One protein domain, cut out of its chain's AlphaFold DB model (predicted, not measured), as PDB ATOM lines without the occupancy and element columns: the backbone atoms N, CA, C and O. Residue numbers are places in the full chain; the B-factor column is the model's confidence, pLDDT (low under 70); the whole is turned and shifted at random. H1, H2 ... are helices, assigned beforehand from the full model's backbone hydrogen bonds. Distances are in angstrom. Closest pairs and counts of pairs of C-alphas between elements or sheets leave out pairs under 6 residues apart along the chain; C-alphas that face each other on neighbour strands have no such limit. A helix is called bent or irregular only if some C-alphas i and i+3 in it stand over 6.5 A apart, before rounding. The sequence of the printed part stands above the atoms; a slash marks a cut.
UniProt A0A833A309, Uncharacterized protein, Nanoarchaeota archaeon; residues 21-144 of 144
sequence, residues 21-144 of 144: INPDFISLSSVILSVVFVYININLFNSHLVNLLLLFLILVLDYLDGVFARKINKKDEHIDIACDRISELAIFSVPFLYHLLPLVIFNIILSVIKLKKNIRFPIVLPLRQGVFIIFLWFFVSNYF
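This is residues 21 to 144 of the 144 residues of an uncharacterized protein of Nanoarchaeota archaeon (UniProt A0A833A309). Two helical hairpins, H1 with H2 and H3 with H4, lie side by side with their four helices nearly aligned; H1, H2 and H3 make a triangle, and H4 packs on the side of H3 away from H1. The fifth helix, H5, packs slantwise on residues 48 to 59 of H2 and is shifted toward the end where H2 begins. The printed part has 124 residues, with five named helices in the order H1 to H5 and no named strand, and its class is all helix. The whole is compact, with a radius of gyration of the C-alphas of 15.0 A, and spans 43 by 32 by 26 A.

H1, residues 23 to 43, and H2, residues 48 to 71, form a helical hairpin over a tight link. They touch at a shallow tilt of 11 degrees, opposite ways, and their closest C-alphas, those of Pro 23 and Asp 65, are 4.5 A apart. H3, residues 78 to 92, touches H1 at a shallow tilt of 10 degrees, the same way, with the C-alphas of Val 31 and Ser 87 closest at 4.8 A. H2 and H3 are close but not clearly touching. H4, residues 95 to 117, forms a second helical hairpin with H3; they touch at a shallow tilt of 16 degrees, the closest C-alphas being those of Phe 92 and Tyr 98, 5.8 A apart. H4 is irregular, with C-alphas 96 and 99 at 7.5 A, and has a kink of 46 degrees near residue 102. H2 and H4 are apart. H5, residues 127 to 143, touches residues 48 to 59 of H2 alone, opposite ways at a shallow tilt of 33 degrees, only just short of steep; the C-alphas of Leu 55 and Phe 132 are closest at 6.2 A. H3 and H5 only just touch, with 3 pairs of C-alphas within 8 A, the closest those of Glu 88 and Arg 128 at 6.5 A. H3 is the hub, touching H1, H4 and H5; the helix packing is mostly aligned, with 4 of 5 touching pairs at a shallow tilt. Every O i to N i+4 pair is within hydrogen-bond range in H1, H3 and H5, against 19 of 20 in H2 and 13 of 19 in H4.

H1 begins at C-alpha 23 (1.054, -30.653, -26.661) and is 30.4 A long. H2 measures 34.9 A, H3 21.1 A and H4 34.1 A. H5, 24.6 A, ends at C-alpha 143 (35.329, -39.902, -18.862).

The C-alphas of Lys 117 and Phe 144 are the two farthest apart, 47.1 A. The printed part has no cut and no long link. Mean pLDDT of the printed part is 89.7; residues 45, 121 and 122 are under 70.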
ATOM      1  N   ILE A  21      -0.478 -34.028 -32.609       88.88
ATOM      2  CA  ILE A  21      -0.458 -34.486 -31.215       88.88
ATOM      3  C   ILE A  21      -0.845 -33.306 -30.321       88.88
ATOM      4  O   ILE A  21      -0.469 -32.167 -30.603       88.88
ATOM      5  N   ASN A  22      -1.623 -33.563 -29.268       89.62
ATOM      6  CA  ASN A  22      -1.935 -32.534 -28.281       89.62
ATOM      7  C   ASN A  22      -0.675 -32.264 -27.421       89.62
ATOM      8  O   ASN A  22      -0.176 -33.204 -26.798       89.62
ATOM      9  N   PRO A  23      -0.164 -31.015 -27.388       90.50
ATOM     10  CA  PRO A  23       1.054 -30.653 -26.661       90.50
ATOM     11  C   PRO A  23       0.971 -30.952 -25.161       90.50
ATOM     12  O   PRO A  23       1.985 -31.290 -24.570       90.50
ATOM     13  N   ASP A  24      -0.224 -30.954 -24.563       91.50
ATOM     14  CA  ASP A  24      -0.385 -31.223 -23.127       91.50
ATOM     15  C   ASP A  24       0.046 -32.635 -22.736       91.50
ATOM     16  O   ASP A  24       0.586 -32.844 -21.652       91.50
ATOM     17  N   PHE A  25      -0.144 -33.617 -23.626       92.38
ATOM     18  CA  PHE A  25       0.359 -34.971 -23.385       92.38
ATOM     19  C   PHE A  25       1.885 -35.027 -23.428       92.38
ATOM     20  O   PHE A  25       2.486 -35.853 -22.741       92.38
ATOM     21  N   ILE A  26       2.514 -34.163 -24.224       92.81
ATOM     22  CA  ILE A  26       3.971 -34.087 -24.337       92.81
ATOM     23  C   ILE A  26       4.543 -33.447 -23.069       92.81
ATOM     24  O   ILE A  26       5.418 -34.049 -22.444       92.81
ATOM     25  N   SER A  27       3.977 -32.324 -22.618       92.19
ATOM     26  CA  SER A  27       4.366 -31.683 -21.355       92.19
ATOM     27  C   SER A  27       4.150 -32.622 -20.159       92.19
ATOM     28  O   SER A  27       5.032 -32.771 -19.313       92.19
ATOM     29  N   LEU A  28       3.033 -33.361 -20.121       93.12
ATOM     30  CA  LEU A  28       2.789 -34.372 -19.085       93.12
ATOM     31  C   LEU A  28       3.825 -35.507 -19.127       93.12
ATOM     32  O   LEU A  28       4.294 -35.956 -18.082       93.12
ATOM     33  N   SER A  29       4.216 -35.957 -20.322       94.56
ATOM     34  CA  SER A  29       5.253 -36.986 -20.486       94.56
ATOM     35  C   SER A  29       6.611 -36.512 -19.961       94.56
ATOM     36  O   SER A  29       7.332 -37.297 -19.348       94.56
ATOM     37  N   SER A  30       6.934 -35.226 -20.144       94.56
ATOM     38  CA  SER A  30       8.127 -34.594 -19.569       94.56
ATOM     39  C   SER A  30       8.105 -34.650 -18.037       94.56
ATOM     40  O   SER A  30       9.075 -35.087 -17.420       94.56
ATOM     41  N   VAL A  31       6.962 -34.340 -17.411       94.81
ATOM     42  CA  VAL A  31       6.787 -34.456 -15.950       94.81
ATOM     43  C   VAL A  31       6.982 -35.894 -15.467       94.81
ATOM     44  O   VAL A  31       7.708 -36.121 -14.500       94.81
ATOM     45  N   ILE A  32       6.365 -36.869 -16.140       96.19
ATOM     46  CA  ILE A  32       6.512 -38.291 -15.793       96.19
ATOM     47  C   ILE A  32       7.986 -38.704 -15.871       96.19
ATOM     48  O   ILE A  32       8.494 -39.337 -14.946       96.19
ATOM     49  N   LEU A  33       8.699 -38.302 -16.928       95.44
ATOM     50  CA  LEU A  33      10.128 -38.585 -17.063       95.44
ATOM     51  C   LEU A  33      10.977 -37.906 -15.989       95.44
ATOM     52  O   LEU A  33      11.918 -38.529 -15.503       95.44
ATOM     53  N   SER A  34      10.635 -36.692 -15.552       94.38
ATOM     54  CA  SER A  34      11.307 -36.053 -14.414       94.38
ATOM     55  C   SER A  34      11.119 -36.827 -13.111       94.38
ATOM     56  O   SER A  34      12.062 -36.948 -12.332       94.38
ATOM     57  N   VAL A  35       9.941 -37.409 -12.869       94.31
ATOM     58  CA  VAL A  35       9.716 -38.278 -11.699       94.31
ATOM     59  C   VAL A  35      10.530 -39.571 -11.814       94.31
ATOM     60  O   VAL A  35      11.159 -39.989 -10.842       94.31
ATOM     61  N   VAL A  36      10.580 -40.179 -13.002       93.56
ATOM     62  CA  VAL A  36      11.425 -41.358 -13.268       93.56
ATOM     63  C   VAL A  36      12.906 -41.033 -13.053       93.56
ATOM     64  O   VAL A  36      13.620 -41.824 -12.440       93.56
ATOM     65  N   PHE A  37      13.363 -39.856 -13.486       93.00
ATOM     66  CA  PHE A  37      14.720 -39.370 -13.248       93.00
ATOM     67  C   PHE A  37      15.044 -39.305 -11.751       93.00
ATOM     68  O   PHE A  37      16.080 -39.822 -11.328       93.00
ATOM     69  N   VAL A  38      14.144 -38.746 -10.936       92.12
ATOM     70  CA  VAL A  38      14.298 -38.715  -9.472       92.12
ATOM     71  C   VAL A  38      14.358 -40.125  -8.897       92.12
ATOM     72  O   VAL A  38      15.263 -40.436  -8.124       92.12
ATOM     73  N   TYR A  39      13.431 -40.997  -9.298       91.44
ATOM     74  CA  TYR A  39      13.375 -42.372  -8.813       91.44
ATOM     75  C   TYR A  39      14.673 -43.138  -9.096       91.44
ATOM     76  O   TYR A  39      15.188 -43.804  -8.196       91.44
ATOM     77  N   ILE A  40      15.219 -43.002 -10.309       90.88
ATOM     78  CA  ILE A  40      16.482 -43.633 -10.707       90.88
ATOM     79  C   ILE A  40      17.644 -43.079  -9.884       90.88
ATOM     80  O   ILE A  40      18.420 -43.866  -9.358       90.88
ATOM     81  N   ASN A  41      17.735 -41.758  -9.708       87.25
ATOM     82  CA  ASN A  41      18.829 -41.144  -8.946       87.25
ATOM     83  C   ASN A  41      18.804 -41.485  -7.449       87.25
ATOM     84  O   ASN A  41      19.854 -41.478  -6.813       87.25
ATOM     85  N   ILE A  42      17.625 -41.750  -6.878       85.94
ATOM     86  CA  ILE A  42      17.483 -42.095  -5.457       85.94
ATOM     87  C   ILE A  42      17.675 -43.599  -5.212       85.94
ATOM     88  O   ILE A  42      18.305 -43.964  -4.224       85.94
ATOM     89  N   ASN A  43      17.126 -44.471  -6.070       82.94
ATOM     90  CA  ASN A  43      16.984 -45.904  -5.763       82.94
ATOM     91  C   ASN A  43      17.842 -46.843  -6.621       82.94
ATOM     92  O   ASN A  43      18.070 -47.984  -6.222       82.94
ATOM     93  N   LEU A  44      18.272 -46.419  -7.810       73.25
ATOM     94  CA  LEU A  44      19.000 -47.264  -8.757       73.25
ATOM     95  C   LEU A  44      20.435 -46.759  -8.912       73.25
ATOM     96  O   LEU A  44      20.736 -45.595  -8.664       73.25
ATOM     97  N   PHE A  45      21.336 -47.664  -9.300       65.50
ATOM     98  CA  PHE A  45      22.744 -47.355  -9.550       65.50
ATOM     99  C   PHE A  45      22.877 -46.051 -10.352       65.50
ATOM    100  O   PHE A  45      22.340 -45.936 -11.456       65.50
ATOM    101  N   ASN A  46      23.584 -45.078  -9.773       73.44
ATOM    102  CA  ASN A  46      23.682 -43.706 -10.260       73.44
ATOM    103  C   ASN A  46      24.575 -43.618 -11.511       73.44
ATOM    104  O   ASN A  46      25.711 -43.149 -11.465       73.44
ATOM    105  N   SER A  47      24.088 -44.142 -12.636       86.44
ATOM    106  CA  SER A  47      24.801 -44.083 -13.909       86.44
ATOM    107  C   SER A  47      24.707 -42.676 -14.492       86.44
ATOM    108  O   SER A  47      23.646 -42.244 -14.953       86.44
ATOM    109  N   HIS A  48      25.841 -41.971 -14.522       87.56
ATOM    110  CA  HIS A  48      25.938 -40.621 -15.081       87.56
ATOM    111  C   HIS A  48      25.432 -40.543 -16.529       87.56
ATOM    112  O   HIS A  48      24.777 -39.567 -16.891       87.56
ATOM    113  N   LEU A  49      25.657 -41.588 -17.336       90.06
ATOM    114  CA  LEU A  49      25.164 -41.658 -18.712       90.06
ATOM    115  C   LEU A  49      23.631 -41.727 -18.773       90.06
ATOM    116  O   LEU A  49      23.017 -41.011 -19.559       90.06
ATOM    117  N   VAL A  50      23.007 -42.564 -17.937       90.94
ATOM    118  CA  VAL A  50      21.540 -42.704 -17.899       90.94
ATOM    119  C   VAL A  50      20.893 -41.386 -17.483       90.94
ATOM    120  O   VAL A  50      19.940 -40.942 -18.119       90.94
ATOM    121  N   ASN A  51      21.452 -40.717 -16.475       89.69
ATOM    122  CA  ASN A  51      20.983 -39.406 -16.029       89.69
ATOM    123  C   ASN A  51      21.074 -38.349 -17.128       89.69
ATOM    124  O   ASN A  51      20.128 -37.590 -17.332       89.69
ATOM    125  N   LEU A  52      22.190 -38.325 -17.858       92.50
ATOM    126  CA  LEU A  52      22.394 -37.404 -18.968       92.50
ATOM    127  C   LEU A  52      21.383 -37.650 -20.098       92.50
ATOM    128  O   LEU A  52      20.780 -36.699 -20.593       92.50
ATOM    129  N   LEU A  53      21.155 -38.915 -20.468       94.31
ATOM    130  CA  LEU A  53      20.168 -39.290 -21.484       94.31
ATOM    131  C   LEU A  53      18.739 -38.935 -21.056       94.31
ATOM    132  O   LEU A  53      17.973 -38.421 -21.868       94.31
ATOM    133  N   LEU A  54      18.379 -39.157 -19.789       94.12
ATOM    134  CA  LEU A  54      17.062 -38.792 -19.264       94.12
ATOM    135  C   LEU A  54      16.847 -37.278 -19.259       94.12
ATOM    136  O   LEU A  54      15.823 -36.819 -19.755       94.12
ATOM    137  N   LEU A  55      17.813 -36.497 -18.762       94.06
ATOM    138  CA  LEU A  55      17.736 -35.032 -18.801       94.06
ATOM    139  C   LEU A  55      17.643 -34.512 -20.237       94.06
ATOM    140  O   LEU A  55      16.850 -33.614 -20.515       94.06
ATOM    141  N   PHE A  56      18.407 -35.101 -21.158       95.94
ATOM    142  CA  PHE A  56      18.313 -34.775 -22.576       95.94
ATOM    143  C   PHE A  56      16.908 -35.050 -23.127       95.94
ATOM    144  O   PHE A  56      16.325 -34.179 -23.766       95.94
ATOM    145  N   LEU A  57      16.331 -36.222 -22.846       96.25
ATOM    146  CA  LEU A  57      14.976 -36.574 -23.281       96.25
ATOM    147  C   LEU A  57      13.913 -35.630 -22.704       96.25
ATOM    148  O   LEU A  57      13.027 -35.206 -23.442       96.25
ATOM    149  N   ILE A  58      14.021 -35.262 -21.423       94.94
ATOM    150  CA  ILE A  58      13.133 -34.282 -20.777       94.94
ATOM    151  C   ILE A  58      13.180 -32.945 -21.530       94.94
ATOM    152  O   ILE A  58      12.136 -32.405 -21.890       94.94
ATOM    153  N   LEU A  59      14.381 -32.441 -21.838       94.38
ATOM    154  CA  LEU A  59      14.558 -31.195 -22.594       94.38
ATOM    155  C   LEU A  59      14.061 -31.287 -24.041       94.38
ATOM    156  O   LEU A  59      13.574 -30.304 -24.594       94.38
ATOM    157  N   VAL A  60      14.175 -32.455 -24.675       94.81
ATOM    158  CA  VAL A  60      13.628 -32.674 -26.020       94.81
ATOM    159  C   VAL A  60      12.101 -32.630 -25.994       94.81
ATOM    160  O   VAL A  60      11.507 -32.007 -26.871       94.81
ATOM    161  N   LEU A  61      11.453 -33.242 -25.000       94.19
ATOM    162  CA  LEU A  61       9.993 -33.191 -24.867       94.19
ATOM    163  C   LEU A  61       9.487 -31.768 -24.623       94.19
ATOM    164  O   LEU A  61       8.530 -31.357 -25.270       94.19
ATOM    165  N   ASP A  62      10.196 -31.018 -23.786       89.88
ATOM    166  CA  ASP A  62       9.964 -29.595 -23.508       89.88
ATOM    167  C   ASP A  62      10.173 -28.670 -24.719       89.88
ATOM    168  O   ASP A  62       9.701 -27.543 -24.797       89.88
ATOM    169  N   TYR A  63      10.956 -29.111 -25.698       90.69
ATOM    170  CA  TYR A  63      11.042 -28.403 -26.967       90.69
ATOM    171  C   TYR A  63       9.878 -28.787 -27.891       90.69
ATOM    172  O   TYR A  63       9.357 -27.954 -28.646       90.69
ATOM    173  N   LEU A  64       9.490 -30.065 -27.867       90.88
ATOM    174  CA  LEU A  64       8.463 -30.620 -28.738       90.88
ATOM    175  C   LEU A  64       7.073 -30.075 -28.411       90.88
ATOM    176  O   LEU A  64       6.357 -29.728 -29.349       90.88
ATOM    177  N   ASP A  65       6.676 -29.951 -27.147       89.94
ATOM    178  CA  ASP A  65       5.374 -29.365 -26.796       89.94
ATOM    179  C   ASP A  65       5.210 -27.945 -27.364       89.94
ATOM    180  O   ASP A  65       4.187 -27.660 -27.987       89.94
ATOM    181  N   GLY A  66       6.248 -27.108 -27.326       86.75
ATOM    182  CA  GLY A  66       6.268 -25.796 -27.956       86.75
ATOM    183  C   GLY A  66       6.115 -25.872 -29.478       86.75
ATOM    184  O   GLY A  66       5.418 -25.044 -30.076       86.75
ATOM    185  N   VAL A  67       6.729 -26.865 -30.132       87.88
ATOM    186  CA  VAL A  67       6.547 -27.122 -31.575       87.88
ATOM    187  C   VAL A  67       5.093 -27.498 -31.881       87.88
ATOM    188  O   VAL A  67       4.479 -26.908 -32.776       87.88
ATOM    189  N   PHE A  68       4.514 -28.434 -31.127       89.38
ATOM    190  CA  PHE A  68       3.138 -28.885 -31.337       89.38
ATOM    191  C   PHE A  68       2.109 -27.806 -30.981       89.38
ATOM    192  O   PHE A  68       1.148 -27.620 -31.729       89.38
ATOM    193  N   ALA A  69       2.333 -27.026 -29.921       86.56
ATOM    194  CA  ALA A  69       1.493 -25.900 -29.524       86.56
ATOM    195  C   ALA A  69       1.404 -24.841 -30.629       86.56
ATOM    196  O   ALA A  69       0.306 -24.379 -30.957       86.56
ATOM    197  N   ARG A  70       2.532 -24.516 -31.279       84.62
ATOM    198  CA  ARG A  70       2.552 -23.629 -32.454       84.62
ATOM    199  C   ARG A  70       1.760 -24.218 -33.618       84.62
ATOM    200  O   ARG A  70       0.962 -23.506 -34.222       84.62
ATOM    201  N   LYS A  71       1.917 -25.517 -33.892       84.38
ATOM    202  CA  LYS A  71       1.213 -26.201 -34.988       84.38
ATOM    203  C   LYS A  71      -0.311 -26.148 -34.846       84.38
ATOM    204  O   LYS A  71      -1.012 -26.034 -35.850       84.38
ATOM    205  N   ILE A  72      -0.828 -26.227 -33.621       86.38
ATOM    206  CA  ILE A  72      -2.273 -26.166 -33.353       86.38
ATOM    207  C   ILE A  72      -2.763 -24.767 -32.945       86.38
ATOM    208  O   ILE A  72      -3.920 -24.625 -32.560       86.38
ATOM    209  N   ASN A  73      -1.915 -23.732 -33.031       83.31
ATOM    210  CA  ASN A  73      -2.208 -22.365 -32.575       83.31
ATOM    211  C   ASN A  73      -2.742 -22.293 -31.131       83.31
ATOM    212  O   ASN A  73      -3.606 -21.467 -30.816       83.31
ATOM    213  N   LYS A  74      -2.225 -23.147 -30.241       82.50
ATOM    214  CA  LYS A  74      -2.602 -23.129 -28.827       82.50
ATOM    215  C   LYS A  74      -2.107 -21.830 -28.185       82.50
ATOM    216  O   LYS A  74      -0.930 -21.495 -28.272       82.50
ATOM    217  N   LYS A  75      -3.028 -21.086 -27.566       75.75
ATOM    218  CA  LYS A  75      -2.745 -19.810 -26.879       75.75
ATOM    219  C   LYS A  75      -2.607 -19.945 -25.363       75.75
ATOM    220  O   LYS A  75      -2.190 -18.991 -24.718       75.75
ATOM    221  N   ASP A  76      -3.009 -21.084 -24.816       80.94
ATOM    222  CA  ASP A  76      -3.000 -21.325 -23.380       80.94
ATOM    223  C   ASP A  76      -1.632 -21.862 -22.932       80.94
ATOM    224  O   ASP A  76      -1.263 -22.977 -23.297       80.94
ATOM    225  N   GLU A  77      -0.893 -21.050 -22.173       83.94
ATOM    226  CA  GLU A  77       0.433 -21.370 -21.621       83.94
ATOM    227  C   GLU A  77       0.380 -21.887 -20.169       83.94
ATOM    228  O   GLU A  77       1.418 -22.212 -19.602       83.94
ATOM    229  N   HIS A  78      -0.800 -21.978 -19.537       87.88
ATOM    230  CA  HIS A  78      -0.884 -22.332 -18.113       87.88
ATOM    231  C   HIS A  78      -0.427 -23.766 -17.837       87.88
ATOM    232  O   HIS A  78       0.302 -23.999 -16.875       87.88
ATOM    233  N   ILE A  79      -0.855 -24.718 -18.675       87.19
ATOM    234  CA  ILE A  79      -0.505 -26.140 -18.524       87.19
ATOM    235  C   ILE A  79       0.996 -26.341 -18.727       87.19
ATOM    236  O   ILE A  79       1.627 -27.017 -17.920       87.19
ATOM    237  N   ASP A  80       1.549 -25.709 -19.758       87.00
ATOM    238  CA  ASP A  80       2.971 -25.724 -20.103       87.00
ATOM    239  C   ASP A  80       3.826 -25.221 -18.929       87.00
ATOM    240  O   ASP A  80       4.621 -25.960 -18.349       87.00
ATOM    241  N   ILE A  81       3.523 -24.012 -18.438       89.19
ATOM    242  CA  ILE A  81       4.212 -23.413 -17.290       89.19
ATOM    243  C   ILE A  81       4.074 -24.288 -16.037       89.19
ATOM    244  O   ILE A  81       5.047 -24.459 -15.302       89.19
ATOM    245  N   ALA A  82       2.890 -24.843 -15.766       90.88
ATOM    246  CA  ALA A  82       2.685 -25.713 -14.612       90.88
ATOM    247  C   ALA A  82       3.515 -27.004 -14.715       90.88
ATOM    248  O   ALA A  82       4.179 -27.373 -13.744       90.88
ATOM    249  N   CYS A  83       3.536 -27.653 -15.883       92.25
ATOM    250  CA  CYS A  83       4.348 -28.843 -16.136       92.25
ATOM    251  C   CYS A  83       5.843 -28.540 -15.993       92.25
ATOM    252  O   CYS A  83       6.570 -29.295 -15.345       92.25
ATOM    253  N   ASP A  84       6.300 -27.393 -16.488       90.81
ATOM    254  CA  ASP A  84       7.672 -26.930 -16.301       90.81
ATOM    255  C   ASP A  84       8.035 -26.769 -14.832       90.81
ATOM    256  O   ASP A  84       9.081 -27.238 -14.390       90.81
ATOM    257  N   ARG A  85       7.161 -26.129 -14.048       94.25
ATOM    258  CA  ARG A  85       7.415 -25.914 -12.621       94.25
ATOM    259  C   ARG A  85       7.463 -27.231 -11.852       94.25
ATOM    260  O   ARG A  85       8.331 -27.403 -11.000       94.25
ATOM    261  N   ILE A  86       6.553 -28.158 -12.150       94.69
ATOM    262  CA  ILE A  86       6.511 -29.475 -11.504       94.69
ATOM    263  C   ILE A  86       7.737 -30.304 -11.902       94.69
ATOM    264  O   ILE A  86       8.362 -30.922 -11.042       94.69
ATOM    265  N   SER A  87       8.112 -30.295 -13.183       94.50
ATOM    266  CA  SER A  87       9.289 -31.019 -13.674       94.50
ATOM    267  C   SER A  87      10.596 -30.453 -13.107       94.50
ATOM    268  O   SER A  87      11.464 -31.234 -12.722       94.50
ATOM    269  N   GLU A  88      10.724 -29.126 -12.975       94.62
ATOM    270  CA  GLU A  88      11.833 -28.483 -12.258       94.62
ATOM    271  C   GLU A  88      11.864 -28.908 -10.787       94.62
ATOM    272  O   GLU A  88      12.901 -29.355 -10.302       94.62
ATOM    273  N   LEU A  89      10.734 -28.831 -10.078       95.31
ATOM    274  CA  LEU A  89      10.661 -29.233  -8.673       95.31
ATOM    275  C   LEU A  89      11.098 -30.691  -8.481       95.31
ATOM    276  O   LEU A  89      11.872 -30.982  -7.572       95.31
ATOM    277  N   ALA A  90      10.647 -31.588  -9.363       94.19
ATOM    278  CA  ALA A  90      11.065 -32.981  -9.369       94.19
ATOM    279  C   ALA A  90      12.584 -33.097  -9.567       94.19
ATOM    280  O   ALA A  90      13.266 -33.599  -8.682       94.19
ATOM    281  N   ILE A  91      13.148 -32.570 -10.657       93.06
ATOM    282  CA  ILE A  91      14.593 -32.682 -10.944       93.06
ATOM    283  C   ILE A  91      15.450 -32.157  -9.783       93.06
ATOM    284  O   ILE A  91      16.423 -32.796  -9.391       93.06
ATOM    285  N   PHE A  92      15.073 -31.023  -9.193       94.94
ATOM    286  CA  PHE A  92      15.824 -30.401  -8.101       94.94
ATOM    287  C   PHE A  92      15.573 -31.031  -6.721       94.94
ATOM    288  O   PHE A  92      16.266 -30.688  -5.764       94.94
ATOM    289  N   SER A  93      14.633 -31.975  -6.611       92.75
ATOM    290  CA  SER A  93      14.453 -32.810  -5.415       92.75
ATOM    291  C   SER A  93      15.478 -33.946  -5.299       92.75
ATOM    292  O   SER A  93      15.491 -34.683  -4.316       92.75
ATOM    293  N   VAL A  94      16.362 -34.115  -6.285       90.81
ATOM    294  CA  VAL A  94      17.461 -35.077  -6.168       90.81
ATOM    295  C   VAL A  94      18.454 -34.586  -5.101       90.81
ATOM    296  O   VAL A  94      18.819 -33.408  -5.133       90.81
ATOM    297  N   PRO A  95      18.958 -35.459  -4.198       89.19
ATOM    298  CA  PRO A  95      19.782 -35.063  -3.055       89.19
ATOM    299  C   PRO A  95      20.903 -34.063  -3.334       89.19
ATOM    300  O   PRO A  95      21.057 -33.089  -2.601       89.19
ATOM    301  N   PHE A  96      21.657 -34.261  -4.414       87.38
ATOM    302  CA  PHE A  96      22.788 -33.392  -4.740       87.38
ATOM    303  C   PHE A  96      22.370 -31.998  -5.264       87.38
ATOM    304  O   PHE A  96      23.178 -31.073  -5.246       87.38
ATOM    305  N   LEU A  97      21.118 -31.828  -5.713       91.25
ATOM    306  CA  LEU A  97      20.561 -30.564  -6.221       91.25
ATOM    307  C   LEU A  97      19.721 -29.812  -5.188       91.25
ATOM    308  O   LEU A  97      19.345 -28.669  -5.453       91.25
ATOM    309  N   TYR A  98      19.451 -30.395  -4.015       91.44
ATOM    310  CA  TYR A  98      18.536 -29.809  -3.028       91.44
ATOM    311  C   TYR A  98      18.893 -28.376  -2.631       91.44
ATOM    312  O   TYR A  98      18.005 -27.552  -2.418       91.44
ATOM    313  N   HIS A  99      20.184 -28.047  -2.576       92.31
ATOM    314  CA  HIS A  99      20.656 -26.701  -2.242       92.31
ATOM    315  C   HIS A  99      20.187 -25.628  -3.236       92.31
ATOM    316  O   HIS A  99      20.156 -24.447  -2.898       92.31
ATOM    317  N   LEU A 100      19.798 -26.030  -4.448       93.94
ATOM    318  CA  LEU A 100      19.299 -25.153  -5.502       93.94
ATOM    319  C   LEU A 100      17.759 -25.071  -5.536       93.94
ATOM    320  O   LEU A 100      17.225 -24.273  -6.304       93.94
ATOM    321  N   LEU A 101      17.025 -25.806  -4.685       93.31
ATOM    322  CA  LEU A 101      15.561 -25.676  -4.572       93.31
ATOM    323  C   LEU A 101      15.068 -24.232  -4.362       93.31
ATOM    324  O   LEU A 101      14.048 -23.880  -4.961       93.31
ATOM    325  N   PRO A 102      15.748 -23.358  -3.587       95.06
ATOM    326  CA  PRO A 102      15.339 -21.959  -3.474       95.06
ATOM    327  C   PRO A 102      15.267 -21.230  -4.825       95.06
ATOM    328  O   PRO A 102      14.387 -20.388  -5.013       95.06
ATOM    329  N   LEU A 103      16.127 -21.581  -5.792       94.50
ATOM    330  CA  LEU A 103      16.071 -21.024  -7.149       94.50
ATOM    331  C   LEU A 103      14.821 -21.486  -7.896       94.50
ATOM    332  O   LEU A 103      14.208 -20.684  -8.594       94.50
ATOM    333  N   VAL A 104      14.408 -22.744  -7.724       94.81
ATOM    334  CA  VAL A 104      13.163 -23.264  -8.313       94.81
ATOM    335  C   VAL A 104      11.954 -22.542  -7.728       94.81
ATOM    336  O   VAL A 104      11.100 -22.078  -8.479       94.81
ATOM    337  N   ILE A 105      11.903 -22.364  -6.404       94.62
ATOM    338  CA  ILE A 105      10.826 -21.612  -5.736       94.62
ATOM    339  C   ILE A 105      10.766 -20.178  -6.270       94.62
ATOM    340  O   ILE A 105       9.691 -19.687  -6.621       94.62
ATOM    341  N   PHE A 106      11.917 -19.517  -6.397       94.88
ATOM    342  CA  PHE A 106      11.996 -18.194  -7.005       94.88
ATOM    343  C   PHE A 106      11.465 -18.199  -8.448       94.88
ATOM    344  O   PHE A 106      10.638 -17.361  -8.803       94.88
ATOM    345  N   ASN A 107      11.844 -19.190  -9.259       94.50
ATOM    346  CA  ASN A 107      11.388 -19.331 -10.643       94.50
ATOM    347  C   ASN A 107       9.870 -19.597 -10.748       94.50
ATOM    348  O   ASN A 107       9.201 -19.106 -11.662       94.50
ATOM    349  N   ILE A 108       9.289 -20.316  -9.779       93.94
ATOM    350  CA  ILE A 108       7.836 -20.494  -9.637       93.94
ATOM    351  C   ILE A 108       7.159 -19.152  -9.349       93.94
ATOM    352  O   ILE A 108       6.199 -18.798 -10.032       93.94
ATOM    353  N   ILE A 109       7.670 -18.369  -8.393       93.31
ATOM    354  CA  ILE A 109       7.124 -17.041  -8.066       93.31
ATOM    355  C   ILE A 109       7.154 -16.131  -9.299       93.31
ATOM    356  O   ILE A 109       6.154 -15.483  -9.616       93.31
ATOM    357  N   LEU A 110       8.267 -16.119 -10.035       92.62
ATOM    358  CA  LEU A 110       8.395 -15.369 -11.284       92.62
ATOM    359  C   LEU A 110       7.363 -15.804 -12.330       92.62
ATOM    360  O   LEU A 110       6.747 -14.954 -12.977       92.62
ATOM    361  N   SER A 111       7.120 -17.109 -12.449       90.94
ATOM    362  CA  SER A 111       6.109 -17.668 -13.353       90.94
ATOM    363  C   SER A 111       4.690 -17.232 -12.967       90.94
ATOM    364  O   SER A 111       3.917 -16.805 -13.825       90.94
ATOM    365  N   VAL A 112       4.358 -17.230 -11.673       91.06
ATOM    366  CA  VAL A 112       3.065 -16.733 -11.169       91.06
ATOM    367  C   VAL A 112       2.902 -15.233 -11.433       91.06
ATOM    368  O   VAL A 112       1.841 -14.791 -11.881       91.06
ATOM    369  N   ILE A 113       3.945 -14.431 -11.197       90.88
ATOM    370  CA  ILE A 113       3.925 -12.987 -11.480       90.88
ATOM    371  C   ILE A 113       3.726 -12.737 -12.977       90.88
ATOM    372  O   ILE A 113       2.925 -11.870 -13.339       90.88
ATOM    373  N   LYS A 114       4.421 -13.496 -13.837       88.38
ATOM    374  CA  LYS A 114       4.277 -13.426 -15.296       88.38
ATOM    375  C   LYS A 114       2.821 -13.651 -15.700       88.38
ATOM    376  O   LYS A 114       2.268 -12.801 -16.397       88.38
ATOM    377  N   LEU A 115       2.203 -14.729 -15.214       88.12
ATOM    378  CA  LEU A 115       0.805 -15.066 -15.498       88.12
ATOM    379  C   LEU A 115      -0.152 -13.972 -15.009       88.12
ATOM    380  O   LEU A 115      -0.976 -13.476 -15.774       88.12
ATOM    381  N   LYS A 116       0.003 -13.513 -13.760       88.56
ATOM    382  CA  LYS A 116      -0.880 -12.495 -13.165       88.56
ATOM    383  C   LYS A 116      -0.801 -11.141 -13.876       88.56
ATOM    384  O   LYS A 116      -1.807 -10.445 -13.981       88.56
ATOM    385  N   LYS A 117       0.392 -10.738 -14.324       88.12
ATOM    386  CA  LYS A 117       0.627  -9.445 -14.990       88.12
ATOM    387  C   LYS A 117       0.591  -9.527 -16.522       88.12
ATOM    388  O   LYS A 117       0.788  -8.502 -17.169       88.12
ATOM    389  N   ASN A 118       0.355 -10.710 -17.095       83.12
ATOM    390  CA  ASN A 118       0.359 -10.969 -18.540       83.12
ATOM    391  C   ASN A 118       1.625 -10.429 -19.244       83.12
ATOM    392  O   ASN A 118       1.568  -9.785 -20.298       83.12
ATOM    393  N   ILE A 119       2.788 -10.628 -18.613       83.31
ATOM    394  CA  ILE A 119       4.067 -10.116 -19.120       83.31
ATOM    395  C   ILE A 119       4.569 -11.028 -20.244       83.31
ATOM    396  O   ILE A 119       4.747 -12.228 -20.055       83.31
ATOM    397  N   ARG A 120       4.848 -10.445 -21.417       72.38
ATOM    398  CA  ARG A 120       5.291 -11.186 -22.615       72.38
ATOM    399  C   ARG A 120       6.794 -11.488 -22.682       72.38
ATOM    400  O   ARG A 120       7.204 -12.241 -23.560       72.38
ATOM    401  N   PHE A 121       7.613 -10.874 -21.829       64.69
ATOM    402  CA  PHE A 121       9.068 -11.067 -21.827       64.69
ATOM    403  C   PHE A 121       9.482 -12.246 -20.936       64.69
ATOM    404  O   PHE A 121       8.802 -12.511 -19.941       64.69
ATOM    405  N   PRO A 122      10.578 -12.960 -21.273       62.34
ATOM    406  CA  PRO A 122      11.026 -14.094 -20.485       62.34
ATOM    407  C   PRO A 122      11.576 -13.592 -19.151       62.34
ATOM    408  O   PRO A 122      12.657 -13.018 -19.076       62.34
ATOM    409  N   ILE A 123      10.788 -13.796 -18.102       75.25
ATOM    410  CA  ILE A 123      11.213 -13.622 -16.710       75.25
ATOM    411  C   ILE A 123      11.659 -14.982 -16.131       75.25
ATOM    412  O   ILE A 123      12.329 -15.035 -15.110       75.25
ATOM    413  N   VAL A 124      11.321 -16.090 -16.798       80.06
ATOM    414  CA  VAL A 124      11.580 -17.452 -16.318       80.06
ATOM    415  C   VAL A 124      13.011 -17.873 -16.654       80.06
ATOM    416  O   VAL A 124      13.457 -17.748 -17.794       80.06
ATOM    417  N   LEU A 125      13.727 -18.374 -15.649       87.00
ATOM    418  CA  LEU A 125      15.097 -18.861 -15.770       87.00
ATOM    419  C   LEU A 125      15.115 -20.267 -16.403       87.00
ATOM    420  O   LEU A 125      14.327 -21.116 -15.978       87.00
ATOM    421  N   PRO A 126      16.030 -20.557 -17.352       89.62
ATOM    422  CA  PRO A 126      16.159 -21.870 -17.993       89.62
ATOM    423  C   PRO A 126      16.908 -22.870 -17.088       89.62
ATOM    424  O   PRO A 126      18.016 -23.318 -17.390       89.62
ATOM    425  N   LEU A 127      16.329 -23.183 -15.922       92.81
ATOM    426  CA  LEU A 127      17.000 -23.969 -14.881       92.81
ATOM    427  C   LEU A 127      17.319 -25.401 -15.338       92.81
ATOM    428  O   LEU A 127      18.412 -25.891 -15.060       92.81
ATOM    429  N   ARG A 128      16.414 -26.055 -16.082       91.88
ATOM    430  CA  ARG A 128      16.624 -27.427 -16.591       91.88
ATOM    431  C   ARG A 128      17.812 -27.508 -17.551       91.88
ATOM    432  O   ARG A 128      18.622 -28.425 -17.452       91.88
ATOM    433  N   GLN A 129      17.951 -26.526 -18.440       93.12
ATOM    434  CA  GLN A 129      19.077 -26.432 -19.370       93.12
ATOM    435  C   GLN A 129      20.390 -26.209 -18.610       93.12
ATOM    436  O   GLN A 129      21.397 -26.834 -18.934       93.12
ATOM    437  N   GLY A 130      20.368 -25.378 -17.562       92.50
ATOM    438  CA  GLY A 130      21.513 -25.194 -16.668       92.50
ATOM    439  C   GLY A 130      21.958 -26.501 -16.005       92.50
ATOM    440  O   GLY A 130      23.137 -26.842 -16.056       92.50
ATOM    441  N   VAL A 131      21.015 -27.274 -15.454       91.38
ATOM    442  CA  VAL A 131      21.303 -28.596 -14.862       91.38
ATOM    443  C   VAL A 131      21.899 -29.542 -15.899       91.38
ATOM    444  O   VAL A 131      22.913 -30.179 -15.629       91.38
ATOM    445  N   PHE A 132      21.324 -29.599 -17.101       93.44
ATOM    446  CA  PHE A 132      21.855 -30.432 -18.178       93.44
ATOM    447  C   PHE A 132      23.305 -30.081 -18.534       93.44
ATOM    448  O   PHE A 132      24.133 -30.981 -18.658       93.44
ATOM    449  N   ILE A 133      23.642 -28.791 -18.635       93.44
ATOM    450  CA  ILE A 133      25.014 -28.339 -18.915       93.44
ATOM    451  C   ILE A 133      25.976 -28.769 -17.800       93.44
ATOM    452  O   ILE A 133      27.071 -29.244 -18.095       93.44
ATOM    453  N   ILE A 134      25.571 -28.647 -16.532       90.44
ATOM    454  CA  ILE A 134      26.391 -29.072 -15.386       90.44
ATOM    455  C   ILE A 134      26.656 -30.582 -15.443       90.44
ATOM    456  O   ILE A 134      27.802 -31.009 -15.305       90.44
ATOM    457  N   PHE A 135      25.623 -31.391 -15.698       89.75
ATOM    458  CA  PHE A 135      25.769 -32.842 -15.849       89.75
ATOM    459  C   PHE A 135      26.657 -33.219 -17.031       89.75
ATOM    460  O   PHE A 135      27.480 -34.124 -16.907       89.75
ATOM    461  N   LEU A 136      26.507 -32.533 -18.164       93.06
ATOM    462  CA  LEU A 136      27.332 -32.760 -19.344       93.06
ATOM    463  C   LEU A 136      28.800 -32.446 -19.060       93.06
ATOM    464  O   LEU A 136      29.664 -33.257 -19.377       93.06
ATOM    465  N   TRP A 137      29.081 -31.306 -18.429       93.12
ATOM    466  CA  TRP A 137      30.439 -30.933 -18.043       93.12
ATOM    467  C   TRP A 137      31.058 -31.947 -17.077       93.12
ATOM    468  O   TRP A 137      32.200 -32.366 -17.273       93.12
ATOM    469  N   PHE A 138      30.292 -32.390 -16.076       89.94
ATOM    470  CA  PHE A 138      30.737 -33.418 -15.142       89.94
ATOM    471  C   PHE A 138      31.017 -34.746 -15.857       89.94
ATOM    472  O   PHE A 138      32.048 -35.365 -15.614       89.94
ATOM    473  N   PHE A 139      30.137 -35.173 -16.768       91.88
ATOM    474  CA  PHE A 139      30.332 -36.389 -17.554       91.88
ATOM    475  C   PHE A 139      31.610 -36.301 -18.399       91.88
ATOM    476  O   PHE A 139      32.471 -37.166 -18.296       91.88
ATOM    477  N   VAL A 140      31.781 -35.230 -19.177       93.56
ATOM    478  CA  VAL A 140      32.980 -35.051 -20.009       93.56
ATOM    479  C   VAL A 140      34.248 -35.076 -19.153       93.56
ATOM    480  O   VAL A 140      35.151 -35.836 -19.468       93.56
ATOM    481  N   SER A 141      34.278 -34.348 -18.032       93.00
ATOM    482  CA  SER A 141      35.478 -34.217 -17.186       93.00
ATOM    483  C   SER A 141      35.919 -35.508 -16.480       93.00
ATOM    484  O   SER A 141      37.052 -35.580 -16.018       93.00
ATOM    485  N   ASN A 142      35.035 -36.501 -16.328       90.38
ATOM    486  CA  ASN A 142      35.363 -37.764 -15.652       90.38
ATOM    487  C   ASN A 142      35.668 -38.914 -16.624       90.38
ATOM    488  O   ASN A 142      36.251 -39.913 -16.206       90.38
ATOM    489  N   TYR A 143      35.248 -38.807 -17.889       91.56
ATOM    490  CA  TYR A 143      35.329 -39.902 -18.862       91.56
ATOM    491  C   TYR A 143      36.226 -39.607 -20.077       91.56
ATOM    492  O   TYR A 143      36.492 -40.536 -20.841       91.56
ATOM    493  N   PHE A 144      36.692 -38.364 -20.258       87.75
ATOM    494  CA  PHE A 144      37.583 -37.929 -21.343       87.75
ATOM    495  C   PHE A 144      38.685 -37.010 -20.813       87.75
ATOM    496  O   PHE A 144      39.815 -37.119 -21.336       87.75
TER     497      PHE A 144